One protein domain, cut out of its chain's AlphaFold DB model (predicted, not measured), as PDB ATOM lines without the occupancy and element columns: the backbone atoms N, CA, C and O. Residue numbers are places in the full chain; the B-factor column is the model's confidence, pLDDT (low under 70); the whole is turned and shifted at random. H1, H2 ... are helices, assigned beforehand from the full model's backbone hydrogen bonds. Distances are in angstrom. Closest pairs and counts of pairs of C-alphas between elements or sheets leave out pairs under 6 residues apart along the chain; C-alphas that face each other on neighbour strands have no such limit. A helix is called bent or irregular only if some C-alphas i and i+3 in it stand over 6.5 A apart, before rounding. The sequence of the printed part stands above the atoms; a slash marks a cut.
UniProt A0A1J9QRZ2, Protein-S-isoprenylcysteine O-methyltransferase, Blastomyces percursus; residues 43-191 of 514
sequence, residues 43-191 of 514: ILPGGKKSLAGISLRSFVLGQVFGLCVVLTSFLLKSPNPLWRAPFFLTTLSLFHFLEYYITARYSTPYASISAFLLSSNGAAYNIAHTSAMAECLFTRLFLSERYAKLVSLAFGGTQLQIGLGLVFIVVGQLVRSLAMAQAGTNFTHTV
ATOM      1  N   ILE A  43     139.181 148.387 -28.629       82.00
ATOM      2  CA  ILE A  43     139.614 149.094 -29.851       82.00
ATOM      3  C   ILE A  43     138.728 150.325 -30.151       82.00
ATOM      4  O   ILE A  43     139.160 151.267 -30.823       82.00
ATOM      5  N   LEU A  44     137.503 150.347 -29.614       82.75
ATOM      6  CA  LEU A  44     136.509 151.410 -29.802       82.75
ATOM      7  C   LEU A  44     136.953 152.766 -29.200       82.75
ATOM      8  O   LEU A  44     137.896 152.823 -28.402       82.75
ATOM      9  N   PRO A  45     136.302 153.895 -29.557       76.12
ATOM     10  CA  PRO A  45     136.522 155.190 -28.906       76.12
ATOM     11  C   PRO A  45     136.415 155.094 -27.375       76.12
ATOM     12  O   PRO A  45     135.477 154.503 -26.851       76.12
ATOM     13  N   GLY A  46     137.404 155.630 -26.653       74.00
ATOM     14  CA  GLY A  46     137.491 155.530 -25.185       74.00
ATOM     15  C   GLY A  46     138.023 154.192 -24.640       74.00
ATOM     16  O   GLY A  46     138.358 154.106 -23.460       74.00
ATOM     17  N   GLY A  47     138.174 153.162 -25.479       79.06
ATOM     18  CA  GLY A  47     138.789 151.889 -25.104       79.06
ATOM     19  C   GLY A  47     140.292 151.994 -24.800       79.06
ATOM     20  O   GLY A  47     140.997 152.888 -25.276       79.06
ATOM     21  N   LYS A  48     140.830 151.041 -24.023       80.69
ATOM     22  CA  LYS A  48     142.256 151.016 -23.613       80.69
ATOM     23  C   LYS A  48     143.241 150.909 -24.794       80.69
ATOM     24  O   LYS A  48     144.407 151.284 -24.655       80.69
ATOM     25  N   LYS A  49     142.776 150.411 -25.942       84.06
ATOM     26  CA  LYS A  49     143.494 150.311 -27.222       84.06
ATOM     27  C   LYS A  49     142.811 151.143 -28.318       84.06
ATOM     28  O   LYS A  49     142.893 150.792 -29.490       84.06
ATOM     29  N   SER A  50     142.115 152.220 -27.943       88.31
ATOM     30  CA  SER A  50     141.355 153.032 -28.895       88.31
ATOM     31  C   SER A  50     142.233 153.518 -30.048       88.31
ATOM     32  O   SER A  50     143.199 154.252 -29.823       88.31
ATOM     33  N   LEU A  51     141.881 153.142 -31.283       88.62
ATOM     34  CA  LEU A  51     142.667 153.481 -32.479       88.62
ATOM     35  C   LEU A  51     142.798 154.995 -32.666       88.62
ATOM     36  O   LEU A  51     143.889 155.478 -32.949       88.62
ATOM     37  N   ALA A  52     141.722 155.745 -32.407       88.38
ATOM     38  CA  ALA A  52     141.732 157.209 -32.409       88.38
ATOM     39  C   ALA A  52     142.667 157.790 -31.329       88.38
ATOM     40  O   ALA A  52     143.338 158.798 -31.542       88.38
ATOM     41  N   GLY A  53     142.752 157.137 -30.165       88.38
ATOM     42  CA  GLY A  53     143.667 157.532 -29.094       88.38
ATOM     43  C   GLY A  53     145.137 157.242 -29.413       88.38
ATOM     44  O   GLY A  53     146.008 157.995 -28.971       88.38
ATOM     45  N   ILE A  54     145.411 156.181 -30.172       92.06
ATOM     46  CA  ILE A  54     146.749 155.827 -30.663       92.06
ATOM     47  C   ILE A  54     147.166 156.784 -31.786       92.06
ATOM     48  O   ILE A  54     148.226 157.397 -31.690       92.06
ATOM     49  N   SER A  55     146.325 156.968 -32.809       92.81
ATOM     50  CA  SER A  55     146.640 157.808 -33.970       92.81
ATOM     51  C   SER A  55     146.866 159.269 -33.585       92.81
ATOM     52  O   SER A  55     147.861 159.852 -34.008       92.81
ATOM     53  N   LEU A  56     146.024 159.838 -32.713       92.88
ATOM     54  CA  LEU A  56     146.183 161.212 -32.229       92.88
ATOM     55  C   LEU A  56     147.515 161.417 -31.489       92.88
ATOM     56  O   LEU A  56     148.185 162.426 -31.699       92.88
ATOM     57  N   ARG A  57     147.933 160.458 -30.650       92.94
ATOM     58  CA  ARG A  57     149.210 160.539 -29.917       92.94
ATOM     59  C   ARG A  57     150.408 160.397 -30.847       92.94
ATOM     60  O   ARG A  57     151.330 161.199 -30.739       92.94
ATOM     61  N   SER A  58     150.368 159.449 -31.784       94.12
ATOM     62  CA  SER A  58     151.396 159.302 -32.821       94.12
ATOM     63  C   SER A  58     151.527 160.564 -33.674       94.12
ATOM     64  O   SER A  58     152.640 161.019 -33.919       94.12
ATOM     65  N   PHE A  59     150.403 161.163 -34.081       95.69
ATOM     66  CA  PHE A  59     150.380 162.393 -34.869       95.69
ATOM     67  C   PHE A  59     150.988 163.571 -34.099       95.69
ATOM     68  O   PHE A  59     151.896 164.225 -34.605       95.69
ATOM     69  N   VAL A  60     150.559 163.808 -32.854       95.56
ATOM     70  CA  VAL A  60     151.114 164.887 -32.018       95.56
ATOM     71  C   VAL A  60     152.610 164.679 -31.756       95.56
ATOM     72  O   VAL A  60     153.378 165.626 -31.904       95.56
ATOM     73  N   LEU A  61     153.051 163.454 -31.442       94.56
ATOM     74  CA  LEU A  61     154.476 163.139 -31.272       94.56
ATOM     75  C   LEU A  61     155.283 163.382 -32.555       94.56
ATOM     76  O   LEU A  61     156.363 163.964 -32.485       94.56
ATOM     77  N   GLY A  62     154.753 162.996 -33.720       96.12
ATOM     78  CA  GLY A  62     155.376 163.252 -35.021       96.12
ATOM     79  C   GLY A  62     155.495 164.745 -35.340       96.12
ATOM     80  O   GLY A  62     156.560 165.200 -35.756       96.12
ATOM     81  N   GLN A  63     154.448 165.529 -35.067       96.81
ATOM     82  CA  GLN A  63     154.465 166.984 -35.247       96.81
ATOM     83  C   GLN A  63     155.467 167.668 -34.307       96.81
ATOM     84  O   GLN A  63     156.242 168.511 -34.757       96.81
ATOM     85  N   VAL A  64     155.504 167.291 -33.021       95.81
ATOM     86  CA  VAL A  64     156.484 167.825 -32.059       95.81
ATOM     87  C   VAL A  64     157.906 167.453 -32.479       95.81
ATOM     88  O   VAL A  64     158.763 168.334 -32.518       95.81
ATOM     89  N   PHE A  65     158.150 166.197 -32.867       96.12
ATOM     90  CA  PHE A  65     159.442 165.742 -33.381       96.12
ATOM     91  C   PHE A  65     159.885 166.563 -34.602       96.12
ATOM     92  O   PHE A  65     160.970 167.138 -34.588       96.12
ATOM     93  N   GLY A  66     159.038 166.685 -35.631       96.12
ATOM     94  CA  GLY A  66     159.363 167.415 -36.860       96.12
ATOM     95  C   GLY A  66     159.654 168.899 -36.621       96.12
ATOM     96  O   GLY A  66     160.691 169.406 -37.056       96.12
ATOM     97  N   LEU A  67     158.789 169.589 -35.868       96.44
ATOM     98  CA  LEU A  67     158.984 171.001 -35.518       96.44
ATOM     99  C   LEU A  67     160.260 171.212 -34.693       96.44
ATOM    100  O   LEU A  67     161.018 172.147 -34.955       96.44
ATOM    101  N   CYS A  68     160.538 170.328 -33.731       94.19
ATOM    102  CA  CYS A  68     161.735 170.417 -32.901       94.19
ATOM    103  C   CYS A  68     163.018 170.091 -33.680       94.19
ATOM    104  O   CYS A  68     164.032 170.747 -33.447       94.19
ATOM    105  N   VAL A  69     162.997 169.161 -34.644       94.62
ATOM    106  CA  VAL A  69     164.127 168.917 -35.562       94.62
ATOM    107  C   VAL A  69     164.429 170.170 -36.381       94.62
ATOM    108  O   VAL A  69     165.566 170.637 -36.362       94.62
ATOM    109  N   VAL A  70     163.423 170.772 -37.024       95.25
ATOM    110  CA  VAL A  70     163.604 171.992 -37.833       95.25
ATOM    111  C   VAL A  70     164.131 173.150 -36.982       95.25
ATOM    112  O   VAL A  70     165.108 173.801 -37.362       95.25
ATOM    113  N   LEU A  71     163.549 173.379 -35.799       92.06
ATOM    114  CA  LEU A  71     163.986 174.432 -34.881       92.06
ATOM    115  C   LEU A  71     165.410 174.188 -34.356       92.06
ATOM    116  O   LEU A  71     166.204 175.124 -34.272       92.06
ATOM    117  N   THR A  72     165.768 172.935 -34.067       91.44
ATOM    118  CA  THR A  72     167.136 172.539 -33.697       91.44
ATOM    119  C   THR A  72     168.112 172.846 -34.831       91.44
ATOM    120  O   THR A  72     169.111 173.522 -34.604       91.44
ATOM    121  N   SER A  73     167.813 172.422 -36.064       91.12
ATOM    122  CA  SER A  73     168.654 172.667 -37.243       91.12
ATOM    123  C   SER A  73     168.813 174.155 -37.577       91.12
ATOM    124  O   SER A  73     169.872 174.566 -38.052       91.12
ATOM    125  N   PHE A  74     167.788 174.973 -37.321       91.62
ATOM    126  CA  PHE A  74     167.865 176.428 -37.452       91.62
ATOM    127  C   PHE A  74     168.757 177.049 -36.366       91.62
ATOM    128  O   PHE A  74     169.664 177.825 -36.673       91.62
ATOM    129  N   LEU A  75     168.558 176.666 -35.102       88.12
ATOM    130  CA  LEU A  75     169.322 177.199 -33.973       88.12
ATOM    131  C   LEU A  75     170.779 176.703 -33.934       88.12
ATOM    132  O   LEU A  75     171.625 177.432 -33.431       88.12
ATOM    133  N   LEU A  76     171.108 175.543 -34.520       86.62
ATOM    134  CA  LEU A  76     172.496 175.072 -34.695       86.62
ATOM    135  C   LEU A  76     173.350 176.021 -35.550       86.62
ATOM    136  O   LEU A  76     174.565 176.074 -35.376       86.62
ATOM    137  N   LYS A  77     172.729 176.763 -36.477       87.06
ATOM    138  CA  LYS A  77     173.408 177.769 -37.313       87.06
ATOM    139  C   LYS A  77     173.677 179.077 -36.563       87.06
ATOM    140  O   LYS A  77     174.420 179.920 -37.053       87.06
ATOM    141  N   SER A  78     173.059 179.258 -35.397       79.94
ATOM    142  CA  SER A  78     173.271 180.407 -34.520       79.94
ATOM    143  C   SER A  78     174.301 180.063 -33.436       79.94
ATOM    144  O   SER A  78     174.324 178.932 -32.956       79.94
ATOM    145  N   PRO A  79     175.094 181.030 -32.935       74.25
ATOM    146  CA  PRO A  79     175.998 180.797 -31.801       74.25
ATOM    147  C   PRO A  79     175.257 180.531 -30.472       74.25
ATOM    148  O   PRO A  79     175.875 180.217 -29.457       74.25
ATOM    149  N   ASN A  80     173.927 180.662 -30.463       75.50
ATOM    150  CA  ASN A  80     173.083 180.516 -29.286       75.50
ATOM    151  C   ASN A  80     172.858 179.030 -28.940       75.50
ATOM    152  O   ASN A  80     172.228 178.313 -29.717       75.50
ATOM    153  N   PRO A  81     173.230 178.554 -27.735       72.44
ATOM    154  CA  PRO A  81     173.027 177.161 -27.316       72.44
ATOM    155  C   PRO A  81     171.559 176.813 -26.989       72.44
ATOM    156  O   PRO A  81     171.289 175.772 -26.391       72.44
ATOM    157  N   LEU A  82     170.606 177.663 -27.391       79.69
ATOM    158  CA  LEU A  82     169.164 177.446 -27.255       79.69
ATOM    159  C   LEU A  82     168.682 176.200 -28.009       79.69
ATOM    160  O   LEU A  82     167.663 175.634 -27.633       79.69
ATOM    161  N   TRP A  83     169.434 175.728 -29.012       83.06
ATOM    162  CA  TRP A  83     169.141 174.497 -29.756       83.06
ATOM    163  C   TRP A  83     169.028 173.237 -28.884       83.06
ATOM    164  O   TRP A  83     168.404 172.264 -29.300       83.06
ATOM    165  N   ARG A  84     169.588 173.239 -27.667       82.38
ATOM    166  CA  ARG A  84     169.533 172.095 -26.739       82.38
ATOM    167  C   ARG A  84     168.112 171.763 -26.285       82.38
ATOM    168  O   ARG A  84     167.791 170.590 -26.133       82.38
ATOM    169  N   ALA A  85     167.271 172.778 -26.090       83.25
ATOM    170  CA  ALA A  85     165.884 172.615 -25.660       83.25
ATOM    171  C   ALA A  85     165.016 171.873 -26.704       83.25
ATOM    172  O   ALA A  85     164.469 170.818 -26.372       83.25
ATOM    173  N   PRO A  86     164.922 172.315 -27.976       88.31
ATOM    174  CA  PRO A  86     164.215 171.550 -28.996       88.31
ATOM    175  C   PRO A  86     164.910 170.216 -29.298       88.31
ATOM    176  O   PRO A  86     164.213 169.230 -29.500       88.31
ATOM    177  N   PHE A  87     166.245 170.116 -29.228       87.94
ATOM    178  CA  PHE A  87     166.925 168.826 -29.398       87.94
ATOM    179  C   PHE A  87     166.478 167.795 -28.346       87.94
ATOM    180  O   PHE A  87     166.169 166.652 -28.685       87.94
ATOM    181  N   PHE A  88     166.366 168.204 -27.080       86.44
ATOM    182  CA  PHE A  88     165.834 167.356 -26.014       86.44
ATOM    183  C   PHE A  88     164.395 166.907 -26.313       86.44
ATOM    184  O   PHE A  88     164.106 165.713 -26.237       86.44
ATOM    185  N   LEU A  89     163.514 167.822 -26.740       89.44
ATOM    186  CA  LEU A  89     162.133 167.486 -27.121       89.44
ATOM    187  C   LEU A  89     162.057 166.534 -28.326       89.44
ATOM    188  O   LEU A  89     161.223 165.630 -28.322       89.44
ATOM    189  N   THR A  90     162.953 166.667 -29.308       90.12
ATOM    190  CA  THR A  90     163.122 165.695 -30.401       90.12
ATOM    191  C   THR A  90     163.453 164.309 -29.847       90.12
ATOM    192  O   THR A  90     162.761 163.341 -30.165       90.12
ATOM    193  N   THR A  91     164.467 164.192 -28.980       89.62
ATOM    194  CA  THR A  91     164.865 162.891 -28.406       89.62
ATOM    195  C   THR A  91     163.780 162.274 -27.519       89.62
ATOM    196  O   THR A  91     163.540 161.071 -27.599       89.62
ATOM    197  N   LEU A  92     163.060 163.091 -26.743       89.50
ATOM    198  CA  LEU A  92     161.960 162.653 -25.883       89.50
ATOM    199  C   LEU A  92     160.746 162.182 -26.703       89.50
ATOM    200  O   LEU A  92     160.149 161.150 -26.396       89.50
ATOM    201  N   SER A  93     160.413 162.891 -27.785       93.12
ATOM    202  CA  SER A  93     159.330 162.497 -28.697       93.12
ATOM    203  C   SER A  93     159.645 161.174 -29.400       93.12
ATOM    204  O   SER A  93     158.781 160.302 -29.495       93.12
ATOM    205  N   LEU A  94     160.901 160.996 -29.828       91.50
ATOM    206  CA  LEU A  94     161.384 159.752 -30.421       91.50
ATOM    207  C   LEU A  94     161.345 158.587 -29.421       91.50
ATOM    208  O   LEU A  94     160.879 157.511 -29.782       91.50
ATOM    209  N   PHE A  95     161.762 158.801 -28.168       91.56
ATOM    210  CA  PHE A  95     161.670 157.803 -27.094       91.56
ATOM    211  C   PHE A  95     160.226 157.312 -26.895       91.56
ATOM    212  O   PHE A  95     159.967 156.110 -26.966       91.56
ATOM    213  N   HIS A  96     159.267 158.228 -26.717       91.50
ATOM    214  CA  HIS A  96     157.860 157.867 -26.497       91.50
ATOM    215  C   HIS A  96     157.218 157.172 -27.708       91.50
ATOM    216  O   HIS A  96     156.387 156.278 -27.535       91.50
ATOM    217  N   PHE A  97     157.611 157.544 -28.931       94.06
ATOM    218  CA  PHE A  97     157.185 156.849 -30.145       94.06
ATOM    219  C   PHE A  97     157.793 155.441 -30.251       94.06
ATOM    220  O   PHE A  97     157.058 154.480 -30.483       94.06
ATOM    221  N   LEU A  98     159.109 155.300 -30.052       89.81
ATOM    222  CA  LEU A  98     159.806 154.011 -30.123       89.81
ATOM    223  C   LEU A  98     159.293 153.027 -29.072       89.81
ATOM    224  O   LEU A  98     159.106 151.856 -29.392       89.81
ATOM    225  N   GLU A  99     158.995 153.489 -27.856       90.38
ATOM    226  CA  GLU A  99     158.396 152.652 -26.815       90.38
ATOM    227  C   GLU A  99     157.091 152.004 -27.297       90.38
ATOM    228  O   GLU A  99     156.918 150.783 -27.213       90.38
ATOM    229  N   TYR A 100     156.187 152.813 -27.861       91.44
ATOM    230  CA  TYR A 100     154.926 152.321 -28.397       91.44
ATOM    231  C   TYR A 100     155.146 151.418 -29.616       91.44
ATOM    232  O   TYR A 100     154.576 150.330 -29.671       91.44
ATOM    233  N   TYR A 101     155.992 151.825 -30.567       91.81
ATOM    234  CA  TYR A 101     156.263 151.080 -31.800       91.81
ATOM    235  C   TYR A 101     156.853 149.688 -31.523       91.81
ATOM    236  O   TYR A 101     156.344 148.687 -32.027       91.81
ATOM    237  N   ILE A 102     157.881 149.597 -30.674       88.50
ATOM    238  CA  ILE A 102     158.508 148.321 -30.299       88.50
ATOM    239  C   ILE A 102     157.509 147.456 -29.510       88.50
ATOM    240  O   ILE A 102     157.381 146.265 -29.792       88.50
ATOM    241  N   THR A 103     156.709 148.046 -28.611       88.12
ATOM    242  CA  THR A 103     155.626 147.318 -27.919       88.12
ATOM    243  C   THR A 103     154.569 146.795 -28.897       88.12
ATOM    244  O   THR A 103     154.129 145.656 -28.772       88.12
ATOM    245  N   ALA A 104     154.169 147.583 -29.896       87.94
ATOM    246  CA  ALA A 104     153.214 147.171 -30.923       87.94
ATOM    247  C   ALA A 104     153.764 146.043 -31.807       87.94
ATOM    248  O   ALA A 104     153.023 145.113 -32.134       87.94
ATOM    249  N   ARG A 105     155.059 146.090 -32.145       86.69
ATOM    250  CA  ARG A 105     155.724 145.111 -33.013       86.69
ATOM    251  C   ARG A 105     156.004 143.769 -32.331       86.69
ATOM    252  O   ARG A 105     155.797 142.739 -32.965       86.69
ATOM    253  N   TYR A 106     156.473 143.779 -31.082       79.62
ATOM    254  CA  TYR A 106     156.970 142.581 -30.385       79.62
ATOM    255  C   TYR A 106     156.076 142.109 -29.224       79.62
ATOM    256  O   TYR A 106     156.158 140.953 -28.812       79.62
ATOM    257  N   SER A 107     155.190 142.971 -28.719       80.06
ATOM    258  CA  SER A 107     154.325 142.705 -27.561       80.06
ATOM    259  C   SER A 107     152.872 143.134 -27.825       80.06
ATOM    260  O   SER A 107     152.187 143.626 -26.926       80.06
ATOM    261  N   THR A 108     152.378 142.947 -29.057       81.31
ATOM    262  CA  THR A 108     151.091 143.468 -29.572       81.31
ATOM    263  C   THR A 108     149.881 143.315 -28.627       81.31
ATOM    264  O   THR A 108     149.093 144.261 -28.519       81.31
ATOM    265  N   PRO A 109     149.701 142.211 -27.863       76.94
ATOM    266  CA  PRO A 109     148.613 142.104 -26.885       76.94
ATOM    267  C   PRO A 109     148.611 143.198 -25.803       76.94
ATOM    268  O   PRO A 109     147.538 143.544 -25.304       76.94
ATOM    269  N   TYR A 110     149.773 143.770 -25.481       73.81
ATOM    270  CA  TYR A 110     149.986 144.803 -24.461       73.81
ATOM    271  C   TYR A 110     150.084 146.230 -25.030       73.81
ATOM    272  O   TYR A 110     150.139 147.191 -24.258       73.81
ATOM    273  N   ALA A 111     150.052 146.383 -26.361       83.06
ATOM    274  CA  ALA A 111     150.070 147.666 -27.061       83.06
ATOM    275  C   ALA A 111     148.756 148.435 -26.834       83.06
ATOM    276  O   ALA A 111     147.778 148.324 -27.570       83.06
ATOM    277  N   SER A 112     148.730 149.172 -25.731       85.25
ATOM    278  CA  SER A 112     147.644 150.046 -25.293       85.25
ATOM    279  C   SER A 112     148.089 151.503 -25.366       85.25
ATOM    280  O   SER A 112     149.276 151.794 -25.505       85.25
ATOM    281  N   ILE A 113     147.153 152.435 -25.209       86.62
ATOM    282  CA  ILE A 113     147.451 153.877 -25.189       86.62
ATOM    283  C   ILE A 113     148.492 154.242 -24.111       86.62
ATOM    284  O   ILE A 113     149.281 155.167 -24.292       86.62
ATOM    285  N   SER A 114     148.544 153.492 -23.008       83.56
ATOM    286  CA  SER A 114     149.531 153.686 -21.941       83.56
ATOM    287  C   SER A 114     150.961 153.286 -22.333       83.56
ATOM    288  O   SER A 114     151.895 153.753 -21.689       83.56
ATOM    289  N   ALA A 115     151.159 152.484 -23.389       86.31
ATOM    290  CA  ALA A 115     152.486 152.035 -23.835       86.31
ATOM    291  C   ALA A 115     153.336 153.146 -24.486       86.31
ATOM    292  O   ALA A 115     154.537 152.974 -24.640       86.31
ATOM    293  N   PHE A 116     152.752 154.313 -24.792       85.38
ATOM    294  CA  PHE A 116     153.524 155.531 -25.083       85.38
ATOM    295  C   PHE A 116     154.267 156.081 -23.849       85.38
ATOM    296  O   PHE A 116     155.090 156.977 -23.985       85.38
ATOM    297  N   LEU A 117     153.948 155.622 -22.629       84.88
ATOM    298  CA  LEU A 117     154.513 156.059 -21.340       84.88
ATOM    299  C   LEU A 117     154.403 157.565 -20.992       84.88
ATOM    300  O   LEU A 117     154.869 157.968 -19.930       84.88
ATOM    301  N   LEU A 118     153.704 158.369 -21.803       79.94
ATOM    302  CA  LEU A 118     153.514 159.823 -21.621       79.94
ATOM    303  C   LEU A 118     152.971 160.229 -20.237       79.94
ATOM    304  O   LEU A 118     153.382 161.238 -19.676       79.94
ATOM    305  N   SER A 119     152.036 159.454 -19.683       68.75
ATOM    306  CA  SER A 119     151.480 159.672 -18.336       68.75
ATOM    307  C   SER A 119     151.715 158.498 -17.381       68.75
ATOM    308  O   SER A 119     151.551 158.643 -16.172       68.75
ATOM    309  N   SER A 120     152.128 157.335 -17.897       64.38
ATOM    310  CA  SER A 120     152.259 156.107 -17.101       64.38
ATOM    311  C   SER A 120     153.550 156.028 -16.278       64.38
ATOM    312  O   SER A 120     153.625 155.200 -15.373       64.38
ATOM    313  N   ASN A 121     154.547 156.879 -16.555       67.88
ATOM    314  CA  ASN A 121     155.792 156.952 -15.777       67.88
ATOM    315  C   ASN A 121     155.641 157.704 -14.432       67.88
ATOM    316  O   ASN A 121     156.575 157.720 -13.631       67.88
ATOM    317  N   GLY A 122     154.472 158.298 -14.163       69.88
ATOM    318  CA  GLY A 122     154.163 158.999 -12.913       69.88
ATOM    319  C   GLY A 122     154.663 160.448 -12.852       69.88
ATOM    320  O   GLY A 122     155.493 160.887 -13.648       69.88
ATOM    321  N   ALA A 123     154.156 161.208 -11.874       67.81
ATOM    322  CA  ALA A 123     154.408 162.649 -11.759       67.81
ATOM    323  C   ALA A 123     155.903 163.002 -11.645       67.81
ATOM    324  O   ALA A 123     156.352 163.956 -12.273       67.81
ATOM    325  N   ALA A 124     156.690 162.199 -10.920       70.38
ATOM    326  CA  ALA A 124     158.129 162.419 -10.749       70.38
ATOM    327  C   ALA A 124     158.912 162.400 -12.078       70.38
ATOM    328  O   ALA A 124     159.858 163.169 -12.234       70.38
ATOM    329  N   TYR A 125     158.505 161.572 -13.050       75.62
ATOM    330  CA  TYR A 125     159.112 161.560 -14.385       75.62
ATOM    331  C   TYR A 125     158.849 162.884 -15.109       75.62
ATOM    332  O   TYR A 125     159.792 163.521 -15.576       75.62
ATOM    333  N   ASN A 126     157.592 163.334 -15.134       78.25
ATOM    334  CA  ASN A 126     157.219 164.589 -15.786       78.25
ATOM    335  C   ASN A 126     157.917 165.789 -15.131       78.25
ATOM    336  O   ASN A 126     158.499 166.600 -15.844       78.25
ATOM    337  N   ILE A 127     157.943 165.850 -13.794       75.56
ATOM    338  CA  ILE A 127     158.627 166.906 -13.029       75.56
ATOM    339  C   ILE A 127     160.130 166.939 -13.338       75.56
ATOM    340  O   ILE A 127     160.673 168.019 -13.535       75.56
ATOM    341  N   ALA A 128     160.809 165.790 -13.441       73.88
ATOM    342  CA  ALA A 128     162.243 165.752 -13.744       73.88
ATOM    343  C   ALA A 128     162.581 166.241 -15.169       73.88
ATOM    344  O   ALA A 128     163.614 166.878 -15.386       73.88
ATOM    345  N   HIS A 129     161.714 165.968 -16.151       77.94
ATOM    346  CA  HIS A 129     161.915 166.427 -17.530       77.94
ATOM    347  C   HIS A 129     161.556 167.912 -17.686       77.94
ATOM    348  O   HIS A 129     162.273 168.643 -18.373       77.94
ATOM    349  N   THR A 130     160.500 168.393 -17.016       80.06
ATOM    350  CA  THR A 130     160.169 169.826 -17.008       80.06
ATOM    351  C   THR A 130     161.182 170.640 -16.211       80.06
ATOM    352  O   THR A 130     161.540 171.723 -16.664       80.06
ATOM    353  N   SER A 131     161.725 170.125 -15.100       75.69
ATOM    354  CA  SER A 131     162.782 170.808 -14.344       75.69
ATOM    355  C   SER A 131     164.083 170.904 -15.140       75.69
ATOM    356  O   SER A 131     164.689 171.967 -15.150       75.69
ATOM    357  N   ALA A 132     164.482 169.856 -15.873       74.50
ATOM    358  CA  ALA A 132     165.659 169.905 -16.748       74.50
ATOM    359  C   ALA A 132     165.494 170.920 -17.900       74.50
ATOM    360  O   ALA A 132     166.425 171.655 -18.238       74.50
ATOM    361  N   MET A 133     164.291 171.007 -18.481       76.69
ATOM    362  CA  MET A 133     163.964 172.019 -19.492       76.69
ATOM    363  C   MET A 133     163.985 173.438 -18.903       76.69
ATOM    364  O   MET A 133     164.586 174.348 -19.479       76.69
ATOM    365  N   ALA A 134     163.365 173.617 -17.734       78.44
ATOM    366  CA  ALA A 134     163.320 174.884 -17.017       78.44
ATOM    367  C   ALA A 134     164.719 175.339 -16.580       78.44
ATOM    368  O   ALA A 134     165.045 176.502 -16.767       78.44
ATOM    369  N   GLU A 135     165.578 174.441 -16.091       77.88
ATOM    370  CA  GLU A 135     166.975 174.726 -15.745       77.88
ATOM    371  C   GLU A 135     167.771 175.186 -16.973       77.88
ATOM    372  O   GLU A 135     168.511 176.167 -16.896       77.88
ATOM    373  N   CYS A 136     167.596 174.534 -18.127       72.00
ATOM    374  CA  CYS A 136     168.271 174.924 -19.366       72.00
ATOM    375  C   CYS A 136     167.868 176.336 -19.829       72.00
ATOM    376  O   CYS A 136     168.712 177.088 -20.326       72.00
ATOM    377  N   LEU A 137     166.593 176.703 -19.663       75.75
ATOM    378  CA  LEU A 137     166.074 178.027 -20.009       75.75
ATOM    379  C   LEU A 137     166.462 179.085 -18.960       75.75
ATOM    380  O   LEU A 137     166.988 180.140 -19.307       75.75
ATOM    381  N   PHE A 138     166.287 178.786 -17.674       76.25
ATOM    382  CA  PHE A 138     166.599 179.670 -16.548       76.25
ATOM    383  C   PHE A 138     168.096 179.996 -16.481       76.25
ATOM    384  O   PHE A 138     168.477 181.157 -16.340       76.25
ATOM    385  N   THR A 139     168.956 178.997 -16.701       70.81
ATOM    386  CA  THR A 139     170.417 179.174 -16.773       70.81
ATOM    387  C   THR A 139     170.849 180.058 -17.948       70.81
ATOM    388  O   THR A 139     171.958 180.584 -17.944       70.81
ATOM    389  N   ARG A 140     169.992 180.237 -18.964       69.31
ATOM    390  CA  ARG A 140     170.233 181.126 -20.111       69.31
ATOM    391  C   ARG A 140     169.613 182.513 -19.958       69.31
ATOM    392  O   ARG A 140     170.164 183.451 -20.522       69.31
ATOM    393  N   LEU A 141     168.508 182.642 -19.221       74.94
ATOM    394  CA  LEU A 141     167.807 183.913 -19.007       74.94
ATOM    395  C   LEU A 141     168.297 184.690 -17.772       74.94
ATOM    396  O   LEU A 141     168.321 185.915 -17.814       74.94
ATOM    397  N   PHE A 142     168.686 184.002 -16.691       71.12
ATOM    398  CA  PHE A 142     168.947 184.628 -15.383       71.12
ATOM    399  C   PHE A 142     170.375 184.434 -14.849       71.12
ATOM    400  O   PHE A 142     170.869 185.286 -14.112       71.12
ATOM    401  N   LEU A 143     171.062 183.342 -15.204       65.62
ATOM    402  CA  LEU A 143     172.428 183.072 -14.734       65.62
ATOM    403  C   LEU A 143     173.481 183.512 -15.762       65.62
ATOM    404  O   LEU A 143     173.354 183.300 -16.964       65.62
ATOM    405  N   SER A 144     174.565 184.117 -15.270       60.44
ATOM    406  CA  SER A 144     175.670 184.587 -16.112       60.44
ATOM    407  C   SER A 144     176.431 183.429 -16.777       60.44
ATOM    408  O   SER A 144     176.668 182.391 -16.153       60.44
ATOM    409  N   GLU A 145     176.946 183.671 -17.991       63.03
ATOM    410  CA  GLU A 145     177.916 182.841 -18.739       63.03
ATOM    411  C   GLU A 145     179.023 182.208 -17.867       63.03
ATOM    412  O   GLU A 145     179.519 181.120 -18.167       63.03
ATOM    413  N   ARG A 146     179.404 182.869 -16.764       58.97
ATOM    414  CA  ARG A 146     180.402 182.387 -15.797       58.97
ATOM    415  C   ARG A 146     180.006 181.068 -15.119       58.97
ATOM    416  O   ARG A 146     180.857 180.190 -15.015       58.97
ATOM    417  N   TYR A 147     178.745 180.894 -14.709       63.38
ATOM    418  CA  TYR A 147     178.284 179.662 -14.047       63.38
ATOM    419  C   TYR A 147     178.303 178.476 -15.022       63.38
ATOM    420  O   TYR A 147     178.878 177.427 -14.728       63.38
ATOM    421  N   ALA A 148     177.787 178.684 -16.237       62.19
ATOM    422  CA  ALA A 148     177.807 177.681 -17.299       62.19
ATOM    423  C   ALA A 148     179.238 177.257 -17.690       62.19
ATOM    424  O   ALA A 148     179.479 176.072 -17.930       62.19
ATOM    425  N   LYS A 149     180.198 178.196 -17.718       63.00
ATOM    426  CA  LYS A 149     181.622 177.886 -17.939       63.00
ATOM    427  C   LYS A 149     182.242 177.105 -16.783       63.00
ATOM    428  O   LYS A 149     182.962 176.151 -17.052       63.00
ATOM    429  N   LEU A 150     181.955 177.466 -15.531       65.88
ATOM    430  CA  LEU A 150     182.527 176.810 -14.351       65.88
ATOM    431  C   LEU A 150     182.072 175.344 -14.249       65.88
ATOM    432  O   LEU A 150     182.912 174.453 -14.121       65.88
ATOM    433  N   VAL A 151     180.774 175.080 -14.435       65.19
ATOM    434  CA  VAL A 151     180.235 173.709 -14.510       65.19
ATOM    435  C   VAL A 151     180.810 172.951 -15.712       65.19
ATOM    436  O   VAL A 151     181.235 171.810 -15.566       65.19
ATOM    437  N   SER A 152     180.897 173.580 -16.891       62.00
ATOM    438  CA  SER A 152     181.468 172.928 -18.082       62.00
ATOM    439  C   SER A 152     182.950 172.572 -17.921       62.00
ATOM    440  O   SER A 152     183.388 171.553 -18.449       62.00
ATOM    441  N   LEU A 153     183.736 173.399 -17.223       59.66
ATOM    442  CA  LEU A 153     185.170 173.186 -17.022       59.66
ATOM    443  C   LEU A 153     185.438 171.982 -16.107       59.66
ATOM    444  O   LEU A 153     186.318 171.179 -16.404       59.66
ATOM    445  N   ALA A 154     184.636 171.820 -15.049       63.50
ATOM    446  CA  ALA A 154     184.757 170.715 -14.094       63.50
ATOM    447  C   ALA A 154     184.561 169.318 -14.722       63.50
ATOM    448  O   ALA A 154     185.055 168.332 -14.182       63.50
ATOM    449  N   PHE A 155     183.873 169.230 -15.868       59.91
ATOM    450  CA  PHE A 155     183.561 167.976 -16.569       59.91
ATOM    451  C   PHE A 155     184.244 167.846 -17.948       59.91
ATOM    452  O   PHE A 155     183.743 167.152 -18.830       59.91
ATOM    453  N   GLY A 156     185.392 168.504 -18.155       63.16
ATOM    454  CA  GLY A 156     186.199 168.327 -19.375       63.16
ATOM    455  C   GLY A 156     185.682 169.069 -20.614       63.16
ATOM    456  O   GLY A 156     186.067 168.751 -21.738       63.16
ATOM    457  N   GLY A 157     184.835 170.082 -20.424       71.88
ATOM    458  CA  GLY A 157     184.351 170.968 -21.478       71.88
ATOM    459  C   GLY A 157     182.976 170.588 -22.033       71.88
ATOM    460  O   GLY A 157     182.591 169.424 -22.137       71.88
ATOM    461  N   THR A 158     182.227 171.607 -22.458       71.25
ATOM    462  CA  THR A 158     180.826 171.472 -22.889       71.25
ATOM    463  C   THR A 158     180.639 170.522 -24.078       71.25
ATOM    464  O   THR A 158     179.608 169.863 -24.177       71.25
ATOM    465  N   GLN A 159     181.628 170.435 -24.977       76.12
ATOM    466  CA  GLN A 159     181.573 169.550 -26.148       76.12
ATOM    467  C   GLN A 159     181.696 168.071 -25.762       76.12
ATOM    468  O   GLN A 159     180.958 167.244 -26.292       76.12
ATOM    469  N   LEU A 160     182.565 167.742 -24.797       79.31
ATOM    470  CA  LEU A 160     182.714 166.379 -24.288       79.31
ATOM    471  C   LEU A 160     181.435 165.927 -23.570       79.31
ATOM    472  O   LEU A 160     180.939 164.835 -23.831       79.31
ATOM    473  N   GLN A 161     180.854 166.799 -22.739       76.25
ATOM    474  CA  GLN A 161     179.591 166.531 -22.048       76.25
ATOM    475  C   GLN A 161     178.432 166.274 -23.030       76.25
ATOM    476  O   GLN A 161     177.663 165.331 -22.835       76.25
ATOM    477  N   ILE A 162     178.314 167.078 -24.096       78.56
ATOM    478  CA  ILE A 162     177.302 166.875 -25.146       78.56
ATOM    479  C   ILE A 162     177.560 165.564 -25.897       78.56
ATOM    480  O   ILE A 162     176.641 164.761 -26.026       78.56
ATOM    481  N   GLY A 163     178.793 165.318 -26.355       81.44
ATOM    482  CA  GLY A 163     179.145 164.102 -27.095       81.44
ATOM    483  C   GLY A 163     178.866 162.827 -26.296       81.44
ATOM    484  O   GLY A 163     178.219 161.910 -26.799       81.44
ATOM    485  N   LEU A 164     179.264 162.802 -25.022       82.94
ATOM    486  CA  LEU A 164     178.989 161.694 -24.109       82.94
ATOM    487  C   LEU A 164     177.477 161.505 -23.876       82.94
ATOM    488  O   LEU A 164     176.983 160.378 -23.901       82.94
ATOM    489  N   GLY A 165     176.723 162.599 -23.715       80.19
ATOM    490  CA  GLY A 165     175.263 162.562 -23.600       80.19
ATOM    491  C   GLY A 165     174.570 161.988 -24.841       80.19
ATOM    492  O   GLY A 165     173.669 161.162 -24.709       80.19
ATOM    493  N   LEU A 166     175.021 162.361 -26.044       84.00
ATOM    494  CA  LEU A 166     174.516 161.810 -27.308       84.00
ATOM    495  C   LEU A 166     174.769 160.300 -27.411       84.00
ATOM    496  O   LEU A 166     173.852 159.550 -27.748       84.00
ATOM    497  N   VAL A 167     175.978 159.847 -27.061       86.50
ATOM    498  CA  VAL A 167     176.319 158.415 -27.020       86.50
ATOM    499  C   VAL A 167     175.403 157.668 -26.047       86.50
ATOM    500  O   VAL A 167     174.867 156.623 -26.414       86.50
ATOM    501  N   PHE A 168     175.137 158.206 -24.852       85.31
ATOM    502  CA  PHE A 168     174.214 157.573 -23.901       85.31
ATOM    503  C   PHE A 168     172.771 157.499 -24.377       85.31
ATOM    504  O   PHE A 168     172.120 156.487 -24.130       85.31
ATOM    505  N   ILE A 169     172.265 158.530 -25.056       86.06
ATOM    506  CA  ILE A 169     170.905 158.508 -25.608       86.06
ATOM    507  C   ILE A 169     170.785 157.381 -26.641       86.06
ATOM    508  O   ILE A 169     169.851 156.584 -26.569       86.06
ATOM    509  N   VAL A 170     171.758 157.260 -27.551       87.62
ATOM    510  CA  VAL A 170     171.766 156.207 -28.580       87.62
ATOM    511  C   VAL A 170     171.930 154.819 -27.956       87.62
ATOM    512  O   VAL A 170     171.092 153.950 -28.188       87.62
ATOM    513  N   VAL A 171     172.956 154.601 -27.127       85.81
ATOM    514  CA  VAL A 171     173.215 153.295 -26.489       85.81
ATOM    515  C   VAL A 171     172.056 152.886 -25.578       85.81
ATOM    516  O   VAL A 171     171.587 151.754 -25.657       85.81
ATOM    517  N   GLY A 172     171.541 153.807 -24.759       81.19
ATOM    518  CA  GLY A 172     170.416 153.555 -23.861       81.19
ATOM    519  C   GLY A 172     169.131 153.203 -24.610       81.19
ATOM    520  O   GLY A 172     168.459 152.238 -24.243       81.19
ATOM    521  N   GLN A 173     168.813 153.921 -25.694       87.44
ATOM    522  CA  GLN A 173     167.656 153.598 -26.532       87.44
ATOM    523  C   GLN A 173     167.829 152.259 -27.260       87.44
ATOM    524  O   GLN A 173     166.874 151.489 -27.321       87.44
ATOM    525  N   LEU A 174     169.025 151.953 -27.775       86.75
ATOM    526  CA  LEU A 174     169.309 150.671 -28.426       86.75
ATOM    527  C   LEU A 174     169.161 149.504 -27.446       86.75
ATOM    528  O   LEU A 174     168.390 148.589 -27.718       86.75
ATOM    529  N   VAL A 175     169.821 149.557 -26.284       83.06
ATOM    530  CA  VAL A 175     169.721 148.517 -25.244       83.06
ATOM    531  C   VAL A 175     168.271 148.337 -24.792       83.06
ATOM    532  O   VAL A 175     167.810 147.206 -24.655       83.06
ATOM    533  N   ARG A 176     167.514 149.428 -24.627       85.44
ATOM    534  CA  ARG A 176     166.091 149.378 -24.267       85.44
ATOM    535  C   ARG A 176     165.231 148.720 -25.348       85.44
ATOM    536  O   ARG A 176     164.479 147.798 -25.038       85.44
ATOM    537  N   SER A 177     165.358 149.156 -26.602       85.19
ATOM    538  CA  SER A 177     164.618 148.586 -27.735       85.19
ATOM    539  C   SER A 177     164.959 147.110 -27.953       85.19
ATOM    540  O   SER A 177     164.058 146.311 -28.196       85.19
ATOM    541  N   LEU A 178     166.237 146.731 -27.827       79.19
ATOM    542  CA  LEU A 178     166.699 145.347 -27.942       79.19
ATOM    543  C   LEU A 178     166.180 144.479 -26.792       79.19
ATOM    544  O   LEU A 178     165.647 143.406 -27.052       79.19
ATOM    545  N   ALA A 179     166.236 144.956 -25.545       74.44
ATOM    546  CA  ALA A 179     165.687 144.234 -24.397       74.44
ATOM    547  C   ALA A 179     164.173 143.998 -24.537       74.44
ATOM    548  O   ALA A 179     163.692 142.901 -24.256       74.44
ATOM    549  N   MET A 180     163.419 144.989 -25.028       78.31
ATOM    550  CA  MET A 180     161.989 144.834 -25.327       78.31
ATOM    551  C   MET A 180     161.733 143.858 -26.484       78.31
ATOM    552  O   MET A 180     160.835 143.027 -26.382       78.31
ATOM    553  N   ALA A 181     162.524 143.917 -27.561       76.12
ATOM    554  CA  ALA A 181     162.393 143.012 -28.704       76.12
ATOM    555  C   ALA A 181     162.731 141.554 -28.341       76.12
ATOM    556  O   ALA A 181     161.996 140.642 -28.711       76.12
ATOM    557  N   GLN A 182     163.805 141.341 -27.574       66.69
ATOM    558  CA  GLN A 182     164.267 140.025 -27.126       66.69
ATOM    559  C   GLN A 182     163.348 139.429 -26.052       66.69
ATOM    560  O   GLN A 182     163.101 138.224 -26.052       66.69
ATOM    561  N   ALA A 183     162.784 140.258 -25.166       61.53
ATOM    562  CA  ALA A 183     161.732 139.821 -24.254       61.53
ATOM    563  C   ALA A 183     160.412 139.529 -24.999       61.53
ATOM    564  O   ALA A 183     159.702 138.594 -24.634       61.53
ATOM    565  N   GLY A 184     160.077 140.275 -26.055       62.84
ATOM    566  CA  GLY A 184     158.933 139.998 -26.925       62.84
ATOM    567  C   GLY A 184     157.600 139.953 -26.174       62.84
ATOM    568  O   GLY A 184     157.259 140.859 -25.410       62.84
ATOM    569  N   THR A 185     156.843 138.866 -26.332       54.16
ATOM    570  CA  THR A 185     155.592 138.632 -25.587       54.16
ATOM    571  C   THR A 185     155.796 138.414 -24.083       54.16
ATOM    572  O   THR A 185     154.828 138.499 -23.332       54.16
ATOM    573  N   ASN A 186     157.034 138.190 -23.623       48.34
ATOM    574  CA  ASN A 186     157.379 138.122 -22.202       48.34
ATOM    575  C   ASN A 186     157.498 139.514 -21.552       48.34
ATOM    576  O   ASN A 186     157.494 139.601 -20.323       48.34
ATOM    577  N   PHE A 187     157.609 140.597 -22.335       45.75
ATOM    578  CA  PHE A 187     157.645 141.960 -21.805       45.75
ATOM    579  C   PHE A 187     156.229 142.463 -21.507       45.75
ATOM    580  O   PHE A 187     155.344 142.436 -22.362       45.75
ATOM    581  N   THR A 188     155.996 142.967 -20.294       48.66
ATOM    582  CA  THR A 188     154.745 143.660 -19.961       48.66
ATOM    583  C   THR A 188     155.016 144.920 -19.145       48.66
ATOM    584  O   THR A 188     155.709 144.898 -18.128       48.66
ATOM    585  N   HIS A 189     154.417 146.029 -19.587       46.09
ATOM    586  CA  HIS A 189     154.514 147.351 -18.948       46.09
ATOM    587  C   HIS A 189     153.918 147.401 -17.533       46.09
ATOM    588  O   HIS A 189     154.298 148.241 -16.722       46.09
ATOM    589  N   THR A 190     153.020 146.471 -17.211       41.75
ATOM    590  CA  THR A 190     152.473 146.235 -15.870       41.75
ATOM    591  C   THR A 190     152.989 144.909 -15.308       41.75
ATOM    592  O   THR A 190     153.105 143.921 -16.030       41.75
ATOM    593  N   VAL A 191     153.285 144.860 -14.004       41.28
ATOM    594  CA  VAL A 191     153.748 143.627 -13.339       41.28
ATOM    595  C   VAL A 191     152.633 142.572 -13.395       41.28
ATOM    596  O   VAL A 191     151.613 142.692 -12.716       41.28
TER     597      VAL A 191
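AT A GLANCE: This is residues 43 to 191 of the 514 residues of the protein "Protein-S-isoprenylcysteine O-methyltransferase" of Blastomyces percursus (UniProt A0A1J9QRZ2). Three long helices, H1, H4 and H6, run lengthwise along a fourth, H2, in the middle of a loose, elongated bundle; H4 meets H2 with only a part of its length. At one end H5 bridges from H4 to H6, and short H3 packs on H2 toward the other end. The printed part has 149 residues with six named helices, H1 to H6 in chain order, and no named strand: all helix. It is only just loose, close to compact, with a radius of gyration of the C-alphas of 18.0 A and spans of 54 by 30 by 28 A.

HOW THE PARTS SIT: Begin with H1, residues 51 to 75, which forms a helical hairpin with H2, residues 81 to 106; they touch at a shallow tilt of 30 degrees, opposite ways, closest at the C-alphas of Phe 65 and Thr 90, 4.7 A. H2 is the hub. Its residues 96 to 103 touch H3, residues 113 to 116, closest at the C-alphas of Tyr 100 and Phe 116, 4.8 A. Its residues 82 to 85 touch residues 133 to 137 of H4, residues 123 to 141; the closest C-alphas, Ala 85 and Met 133, are 6.5 A apart, at a shallow tilt of 21 degrees, opposite ways. H5, residues 145 to 154, is close to but not clearly touching H6, residues 158 to 186: the closest C-alphas, Ser 152 and Thr 158, are 5.1 A apart. H6 touches H2, the same way at 11 degrees, a shallow tilt, closest at the C-alphas of Tyr 106 and Gly 184, 4.7 A. H4 and H6 are apart. Each O i to N i+4 pair is within hydrogen-bond range in H5; the counts are 20 of 21 in H1, 20 of 22 in H2, 14 of 15 in H4 and 23 of 25 in H6, and H3 is too short for such a pair.

IN THESE COORDINATES: Find C-alpha 51 at (142.667, 153.481, -32.479); from there H1 runs 35.7 A. H2 spans 38.2 A and H4 26.2 A. H6 runs 40.8 A to C-alpha 186 at (157.379, 138.122, -22.202), with a kink of 30 degrees near residue 180; it is irregular, C-alphas 182 and 185 being 8.9 A apart.

THE WHOLE: The C-alphas farthest apart, Leu 44 and Arg 146, are 55.5 A apart. Residues 141 to 146 stand free. The printed part has no cut and no long link. Confidence is under 70 at residues 119 to 123, 140, 143 to 156 and 182 to 191.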